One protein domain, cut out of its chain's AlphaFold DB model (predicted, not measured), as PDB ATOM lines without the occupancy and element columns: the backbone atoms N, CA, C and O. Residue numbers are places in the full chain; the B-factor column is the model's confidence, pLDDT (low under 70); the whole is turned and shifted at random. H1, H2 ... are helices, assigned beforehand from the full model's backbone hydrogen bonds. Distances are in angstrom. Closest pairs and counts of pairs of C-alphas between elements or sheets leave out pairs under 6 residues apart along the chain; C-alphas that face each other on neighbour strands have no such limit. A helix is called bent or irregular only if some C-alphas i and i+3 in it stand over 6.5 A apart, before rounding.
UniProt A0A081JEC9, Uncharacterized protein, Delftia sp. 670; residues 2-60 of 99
ATOM      1  N   TRP A   2      -7.799  -4.915  -8.164       65.69
ATOM      2  CA  TRP A   2      -8.800  -3.937  -7.687       65.69
ATOM      3  C   TRP A   2      -9.411  -4.332  -6.335       65.69
ATOM      4  O   TRP A   2      -9.819  -3.470  -5.560       65.69
ATOM      5  N   ASP A   3      -9.439  -5.626  -6.043       73.75
ATOM      6  CA  ASP A   3      -9.777  -6.192  -4.748       73.75
ATOM      7  C   ASP A   3      -8.549  -6.283  -3.830       73.75
ATOM      8  O   ASP A   3      -7.399  -6.229  -4.266       73.75
ATOM      9  N   GLY A   4      -8.813  -6.387  -2.527       90.44
ATOM     10  CA  GLY A   4      -7.796  -6.609  -1.505       90.44
ATOM     11  C   GLY A   4      -7.901  -8.006  -0.901       90.44
ATOM     12  O   GLY A   4      -8.929  -8.674  -1.014       90.44
ATOM     13  N   PHE A   5      -6.854  -8.416  -0.187       94.56
ATOM     14  CA  PHE A   5      -6.757  -9.742   0.419       94.56
ATOM     15  C   PHE A   5      -6.623  -9.617   1.932       94.56
ATOM     16  O   PHE A   5      -5.712  -8.967   2.447       94.56
ATOM     17  N   TRP A   6      -7.533 -10.258   2.663       96.50
ATOM     18  CA  TRP A   6      -7.395 -10.395   4.107       96.50
ATOM     19  C   TRP A   6      -6.341 -11.450   4.424       96.50
ATOM     20  O   TRP A   6      -6.464 -12.601   4.005       96.50
ATOM     21  N   PHE A   7      -5.345 -11.087   5.229       97.38
ATOM     22  CA  PHE A   7      -4.416 -12.067   5.778       97.38
ATOM     23  C   PHE A   7      -5.085 -12.798   6.948       97.38
ATOM     24  O   PHE A   7      -5.066 -12.338   8.090       97.38
ATOM     25  N   LEU A   8      -5.722 -13.931   6.655       97.88
ATOM     26  CA  LEU A   8      -6.425 -14.735   7.652       97.88
ATOM     27  C   LEU A   8      -5.496 -15.771   8.290       97.88
ATOM     28  O   LEU A   8      -4.691 -16.412   7.619       97.88
ATOM     29  N   ALA A   9      -5.673 -15.991   9.591       98.12
ATOM     30  CA  ALA A   9      -5.020 -17.064  10.329       98.12
ATOM     31  C   ALA A   9      -6.065 -17.940  11.027       98.12
ATOM     32  O   ALA A   9      -7.072 -17.455  11.547       98.12
ATOM     33  N   ASN A  10      -5.817 -19.252  11.079       98.56
ATOM     34  CA  ASN A  10      -6.633 -20.146  11.893       98.56
ATOM     35  C   ASN A  10      -6.473 -19.779  13.377       98.56
ATOM     36  O   ASN A  10      -5.360 -19.810  13.900       98.56
ATOM     37  N   ARG A  11      -7.585 -19.501  14.069       98.44
ATOM     38  CA  ARG A  11      -7.569 -19.051  15.470       98.44
ATOM     39  C   ARG A  11      -6.809 -19.996  16.406       98.44
ATOM     40  O   ARG A  11      -5.986 -19.532  17.184       98.44
ATOM     41  N   ARG A  12      -7.038 -21.313  16.311       98.56
ATOM     42  CA  ARG A  12      -6.384 -22.304  17.189       98.56
ATOM     43  C   ARG A  12      -4.884 -22.384  16.931       98.56
ATOM     44  O   ARG A  12      -4.110 -22.500  17.873       98.56
ATOM     45  N   ALA A  13      -4.466 -22.338  15.667       98.56
ATOM     46  CA  ALA A  13      -3.048 -22.323  15.320       98.56
ATOM     47  C   ALA A  13      -2.373 -21.030  15.799       98.56
ATOM     48  O   ALA A  13      -1.279 -21.086  16.352       98.56
ATOM     49  N   TRP A  14      -3.052 -19.891  15.644       98.44
ATOM     50  CA  TRP A  14      -2.559 -18.593  16.088       98.44
ATOM     51  C   TRP A  14      -2.382 -18.538  17.605       98.44
ATOM     52  O   TRP A  14      -1.299 -18.233  18.083       98.44
ATOM     53  N   GLU A  15      -3.411 -18.896  18.374       98.19
ATOM     54  CA  GLU A  15      -3.383 -18.853  19.844       98.19
ATOM     55  C   GLU A  15      -2.402 -19.861  20.471       98.19
ATOM     56  O   GLU A  15      -2.003 -19.677  21.618       98.19
ATOM     57  N   ARG A  16      -1.971 -20.895  19.730       98.31
ATOM     58  CA  ARG A  16      -0.913 -21.825  20.165       98.31
ATOM     59  C   ARG A  16       0.490 -21.219  20.139       98.31
ATOM     60  O   ARG A  16       1.388 -21.787  20.758       98.31
ATOM     61  N   LEU A  17       0.700 -20.122  19.415       98.31
ATOM     62  CA  LEU A  17       1.975 -19.415  19.430       98.31
ATOM     63  C   LEU A  17       2.117 -18.625  20.746       98.31
ATOM     64  O   LEU A  17       1.185 -17.904  21.129       98.31
ATOM     65  N   PRO A  18       3.280 -18.701  21.422       98.56
ATOM     66  CA  PRO A  18       3.624 -17.792  22.509       98.56
ATOM     67  C   PRO A  18       3.370 -16.317  22.134       98.56
ATOM     68  O   PRO A  18       3.499 -15.963  20.958       98.56
ATOM     69  N   PRO A  19       2.958 -15.453  23.085       98.31
ATOM     70  CA  PRO A  19       2.611 -14.058  22.795       98.31
ATOM     71  C   PRO A  19       3.699 -13.284  22.037       98.31
ATOM     72  O   PRO A  19       3.400 -12.631  21.045       98.31
ATOM     73  N   ASP A  20       4.959 -13.439  22.436       98.44
ATOM     74  CA  ASP A  20       6.116 -12.813  21.793       98.44
ATOM     75  C   ASP A  20       6.273 -13.255  20.330       98.44
ATOM     76  O   ASP A  20       6.509 -12.430  19.447       98.44
ATOM     77  N   LEU A  21       6.056 -14.542  20.036       98.69
ATOM     78  CA  LEU A  21       6.101 -15.041  18.663       98.69
ATOM     79  C   LEU A  21       4.908 -14.558  17.830       98.69
ATOM     80  O   LEU A  21       5.083 -14.251  16.649       98.69
ATOM     81  N   ARG A  22       3.711 -14.443  18.419       98.50
ATOM     82  CA  ARG A  22       2.553 -13.839  17.732       98.50
ATOM     83  C   ARG A  22       2.834 -12.397  17.337       98.50
ATOM     84  O   ARG A  22       2.564 -12.028  16.195       98.50
ATOM     85  N   ASP A  23       3.414 -11.611  18.237       98.62
ATOM     86  CA  ASP A  23       3.741 -10.209  17.972       98.62
ATOM     87  C   ASP A  23       4.773 -10.077  16.846       98.62
ATOM     88  O   ASP A  23       4.606  -9.262  15.934       98.62
ATOM     89  N   ILE A  24       5.806 -10.929  16.844       98.69
ATOM     90  CA  ILE A  24       6.804 -10.984  15.767       98.69
ATOM     91  C   ILE A  24       6.133 -11.318  14.431       98.69
ATOM     92  O   ILE A  24       6.322 -10.591  13.451       98.69
ATOM     93  N   VAL A  25       5.330 -12.382  14.381       98.56
ATOM     94  CA  VAL A  25       4.675 -12.817  13.142       98.56
ATOM     95  C   VAL A  25       3.720 -11.740  12.621       98.56
ATOM     96  O   VAL A  25       3.798 -11.381  11.447       98.56
ATOM     97  N   ALA A  26       2.882 -11.159  13.485       98.62
ATOM     98  CA  ALA A  26       1.957 -10.095  13.102       98.62
ATOM     99  C   ALA A  26       2.702  -8.865  12.563       98.62
ATOM    100  O   ALA A  26       2.342  -8.333  11.511       98.62
ATOM    101  N   ARG A  27       3.783  -8.440  13.233       98.69
ATOM    102  CA  ARG A  27       4.613  -7.312  12.789       98.69
ATOM    103  C   ARG A  27       5.192  -7.547  11.396       98.69
ATOM    104  O   ARG A  27       5.119  -6.657  10.551       98.69
ATOM    105  N   HIS A  28       5.762  -8.725  11.146       98.75
ATOM    106  CA  HIS A  28       6.405  -9.008   9.865       98.75
ATOM    107  C   HIS A  28       5.405  -9.226   8.727       98.75
ATOM    108  O   HIS A  28       5.664  -8.746   7.625       98.75
ATOM    109  N   ILE A  29       4.254  -9.856   8.989       98.69
ATOM    110  CA  ILE A  29       3.169  -9.973   8.005       98.69
ATOM    111  C   ILE A  29       2.656  -8.587   7.609       98.69
ATOM    112  O   ILE A  29       2.589  -8.282   6.423       98.69
ATOM    113  N   ASN A  30       2.362  -7.717   8.581       98.56
ATOM    114  CA  ASN A  30       1.864  -6.371   8.294       98.56
ATOM    115  C   ASN A  30       2.894  -5.534   7.522       98.56
ATOM    116  O   ASN A  30       2.544  -4.876   6.545       98.56
ATOM    117  N   ALA A  31       4.173  -5.596   7.908       98.62
ATOM    118  CA  ALA A  31       5.237  -4.897   7.191       98.62
ATOM    119  C   ALA A  31       5.423  -5.426   5.758       98.62
ATOM    120  O   ALA A  31       5.709  -4.648   4.853       98.62
ATOM    121  N   ALA A  32       5.271  -6.737   5.542       98.56
ATOM    122  CA  ALA A  32       5.299  -7.322   4.206       98.56
ATOM    123  C   ALA A  32       4.087  -6.893   3.370       98.56
ATOM    124  O   ALA A  32       4.267  -6.526   2.218       98.56
ATOM    125  N   GLY A  33       2.889  -6.859   3.959       97.88
ATOM    126  CA  GLY A  33       1.679  -6.389   3.282       97.88
ATOM    127  C   GLY A  33       1.743  -4.915   2.873       97.88
ATOM    128  O   GLY A  33       1.175  -4.547   1.856       97.88
ATOM    129  N   LEU A  34       2.449  -4.059   3.621       97.69
ATOM    130  CA  LEU A  34       2.689  -2.679   3.183       97.69
ATOM    131  C   LEU A  34       3.604  -2.620   1.955       97.69
ATOM    132  O   LEU A  34       3.267  -1.931   1.003       97.69
ATOM    133  N   ARG A  35       4.703  -3.385   1.946       98.25
ATOM    134  CA  ARG A  35       5.599  -3.448   0.779       98.25
ATOM    135  C   ARG A  35       4.906  -4.032  -0.450       98.25
ATOM    136  O   ARG A  35       5.041  -3.494  -1.535       98.25
ATOM    137  N   GLU A  36       4.109  -5.081  -0.266       97.50
ATOM    138  CA  GLU A  36       3.333  -5.680  -1.356       97.50
ATOM    139  C   GLU A  36       2.340  -4.682  -1.972       97.50
ATOM    140  O   GLU A  36       2.190  -4.645  -3.189       97.50
ATOM    141  N   ARG A  37       1.727  -3.805  -1.164       96.31
ATOM    142  CA  ARG A  37       0.860  -2.735  -1.682       96.31
ATOM    143  C   ARG A  37       1.621  -1.728  -2.537       96.31
ATOM    144  O   ARG A  37       1.061  -1.276  -3.536       96.31
ATOM    145  N   ASP A  38       2.850  -1.386  -2.156       96.44
ATOM    146  CA  ASP A  38       3.704  -0.492  -2.943       96.44
ATOM    147  C   ASP A  38       4.039  -1.137  -4.298       96.44
ATOM    148  O   ASP A  38       3.808  -0.525  -5.344       96.44
ATOM    149  N   ASP A  39       4.450  -2.410  -4.289       95.81
ATOM    150  CA  ASP A  39       4.753  -3.180  -5.502       95.81
ATOM    151  C   ASP A  39       3.524  -3.270  -6.433       95.81
ATOM    152  O   ASP A  39       3.607  -3.048  -7.646       95.81
ATOM    153  N   VAL A  40       2.341  -3.556  -5.880       95.62
ATOM    154  CA  VAL A  40       1.090  -3.651  -6.650       95.62
ATOM    155  C   VAL A  40       0.663  -2.297  -7.214       95.62
ATOM    156  O   VAL A  40       0.144  -2.242  -8.334       95.62
ATOM    157  N   ALA A  41       0.855  -1.202  -6.476       94.19
ATOM    158  CA  ALA A  41       0.553   0.139  -6.966       94.19
ATOM    159  C   ALA A  41       1.439   0.507  -8.165       94.19
ATOM    160  O   ALA A  41       0.915   0.977  -9.180       94.19
ATOM    161  N   GLU A  42       2.744   0.229  -8.085       94.81
ATOM    162  CA  GLU A  42       3.686   0.440  -9.188       94.81
ATOM    163  C   GLU A  42       3.298  -0.389 -10.422       94.81
ATOM    164  O   GLU A  42       3.157   0.151 -11.525       94.81
ATOM    165  N   LEU A  43       3.020  -1.684 -10.233       94.62
ATOM    166  CA  LEU A  43       2.583  -2.564 -11.316       94.62
ATOM    167  C   LEU A  43       1.289  -2.071 -11.970       94.62
ATOM    168  O   LEU A  43       1.207  -2.001 -13.196       94.62
ATOM    169  N   ASN A  44       0.277  -1.688 -11.186       91.81
ATOM    170  CA  ASN A  44      -0.990  -1.200 -11.736       91.81
ATOM    171  C   ASN A  44      -0.815   0.092 -12.552       91.81
ATOM    172  O   ASN A  44      -1.540   0.286 -13.528       91.81
ATOM    173  N   ALA A  45       0.140   0.953 -12.187       92.38
ATOM    174  CA  ALA A  45       0.440   2.173 -12.933       92.38
ATOM    175  C   ALA A  45       1.190   1.899 -14.255       92.38
ATOM    176  O   ALA A  45       1.008   2.635 -15.225       92.38
ATOM    177  N   GLY A  46       2.018   0.848 -14.314       93.25
ATOM    178  CA  GLY A  46       2.878   0.548 -15.468       93.25
ATOM    179  C   GLY A  46       2.342  -0.501 -16.452       93.25
ATOM    180  O   GLY A  46       2.624  -0.425 -17.654       93.25
ATOM    181  N   LEU A  47       1.549  -1.468 -15.980       95.12
ATOM    182  CA  LEU A  47       1.199  -2.676 -16.738       95.12
ATOM    183  C   LEU A  47       0.430  -2.401 -18.027       95.12
ATOM    184  O   LEU A  47       0.603  -3.136 -18.995       95.12
ATOM    185  N   GLN A  48      -0.388  -1.349 -18.086       94.25
ATOM    186  CA  GLN A  48      -1.118  -1.024 -19.314       94.25
ATOM    187  C   GLN A  48      -0.161  -0.809 -20.497       94.25
ATOM    188  O   GLN A  48      -0.385  -1.343 -21.583       94.25
ATOM    189  N   LYS A  49       0.941  -0.079 -20.282       95.62
ATOM    190  CA  LYS A  49       1.952   0.167 -21.317       95.62
ATOM    191  C   LYS A  49       2.676  -1.120 -21.707       95.62
ATOM    192  O   LYS A  49       2.862  -1.385 -22.893       95.62
ATOM    193  N   GLU A  50       3.089  -1.910 -20.719       97.06
ATOM    194  CA  GLU A  50       3.818  -3.158 -20.954       97.06
ATOM    195  C   GLU A  50       2.964  -4.180 -21.715       97.06
ATOM    196  O   GLU A  50       3.416  -4.776 -22.692       97.06
ATOM    197  N   LEU A  51       1.707  -4.351 -21.306       97.44
ATOM    198  CA  LEU A  51       0.774  -5.274 -21.945       97.44
ATOM    199  C   LEU A  51       0.415  -4.820 -23.364       97.44
ATOM    200  O   LEU A  51       0.316  -5.661 -24.256       97.44
ATOM    201  N   ALA A  52       0.296  -3.511 -23.605       97.44
ATOM    202  CA  ALA A  52       0.103  -2.981 -24.953       97.44
ATOM    203  C   ALA A  52       1.298  -3.289 -25.869       97.44
ATOM    204  O   ALA A  52       1.108  -3.746 -26.995       97.44
ATOM    205  N   ALA A  53       2.531  -3.135 -25.371       97.88
ATOM    206  CA  ALA A  53       3.740  -3.514 -26.109       97.88
ATOM    207  C   ALA A  53       3.814  -5.026 -26.403       97.88
ATOM    208  O   ALA A  53       4.431  -5.437 -27.384       97.88
ATOM    209  N   LYS A  54       3.151  -5.850 -25.583       98.25
ATOM    210  CA  LYS A  54       2.996  -7.302 -25.775       98.25
ATOM    211  C   LYS A  54       1.789  -7.688 -26.647       98.25
ATOM    212  O   LYS A  54       1.505  -8.874 -26.789       98.25
ATOM    213  N   GLY A  55       1.097  -6.718 -27.248       98.12
ATOM    214  CA  GLY A  55       0.025  -6.950 -28.219       98.12
ATOM    215  C   GLY A  55      -1.399  -6.889 -27.660       98.12
ATOM    216  O   GLY A  55      -2.338  -7.188 -28.396       98.12
ATOM    217  N   LEU A  56      -1.597  -6.496 -26.395       98.12
ATOM    218  CA  LEU A  56      -2.938  -6.307 -25.839       98.12
ATOM    219  C   LEU A  56      -3.524  -4.951 -26.262       98.12
ATOM    220  O   LEU A  56      -2.967  -3.897 -25.960       98.12
ATOM    221  N   ALA A  57      -4.678  -4.960 -26.927       97.62
ATOM    222  CA  ALA A  57      -5.410  -3.733 -27.229       97.62
ATOM    223  C   ALA A  57      -6.156  -3.223 -25.982       97.62
ATOM    224  O   ALA A  57      -6.841  -3.991 -25.311       97.62
ATOM    225  N   PHE A  58      -6.059  -1.920 -25.703       96.12
ATOM    226  CA  PHE A  58      -6.774  -1.256 -24.609       96.12
ATOM    227  C   PHE A  58      -7.803  -0.266 -25.150       96.12
ATOM    228  O   PHE A  58      -7.554   0.440 -26.126       96.12
ATOM    229  N   ASN A  59      -8.938  -0.168 -24.465       95.62
ATOM    230  CA  ASN A  59      -9.987   0.805 -24.732       95.62
ATOM    231  C   ASN A  59     -10.402   1.508 -23.434       95.62
ATOM    232  O   ASN A  59     -10.346   0.928 -22.351       95.62
ATOM    233  N   THR A  60     -10.864   2.749 -23.555       94.38
ATOM    234  CA  THR A  60     -11.404   3.515 -22.427       94.38
ATOM    235  C   THR A  60     -12.921   3.365 -22.389       94.38
ATOM    236  O   THR A  60     -13.586   3.541 -23.409       94.38
TER     237      THR A  60
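This is residues 2 to 60 of the 99 residues of an uncharacterized protein of Delftia sp. 670 (UniProt A0A081JEC9). One long helix, H2, makes the whole length of this rod. Beside the first residues of H2 sits the short helix H1, where the backbone turns back, and the stretch before it, residues 2 to 10, runs as an extended strip along the side of H2, like the short arm of a narrow hook. At the other end a tail, residues 54 to 60, turns aside from the helix. The printed part has 59 residues with two named helices, H1 then H2, and no named strand, and its class is all helix. It is extended, with a radius of gyration of the C-alphas of 18.0 A, and it spans 52 by 18 by 17 A.

H2, residues 19 to 53, measures 50.0 A from C-alpha 19 at (2.611, -14.058, 22.795) to C-alpha 53 at (3.740, -3.514, -26.109). It has a kink of 48 degrees near residue 46, and it is irregular there: C-alphas 45 and 48 are 7.3 A apart. H1, residues 11 to 15, begins at C-alpha 11 at (-7.569, -19.051, 15.470).

H1 and H2 are close but not clearly touching; their closest C-alphas, those of Trp 14 and Arg 22, are 7.2 A apart. A tight link, residues 16 to 18, joins them. In H1 every O i to N i+4 pair is within hydrogen-bond range; in H2 it is 29 of 31.

The C-alphas farthest apart, those of Pro 18 and Asn 59, are 52.6 A apart. Residues 8 to 13, of which 11 to 13 belong to H1, stand free, and so do residues 50 to 55, of which 50 to 53 belong to H2. The printed part has no cut. The mean pLDDT of the printed part is 96.1, and residue 2 is under 70.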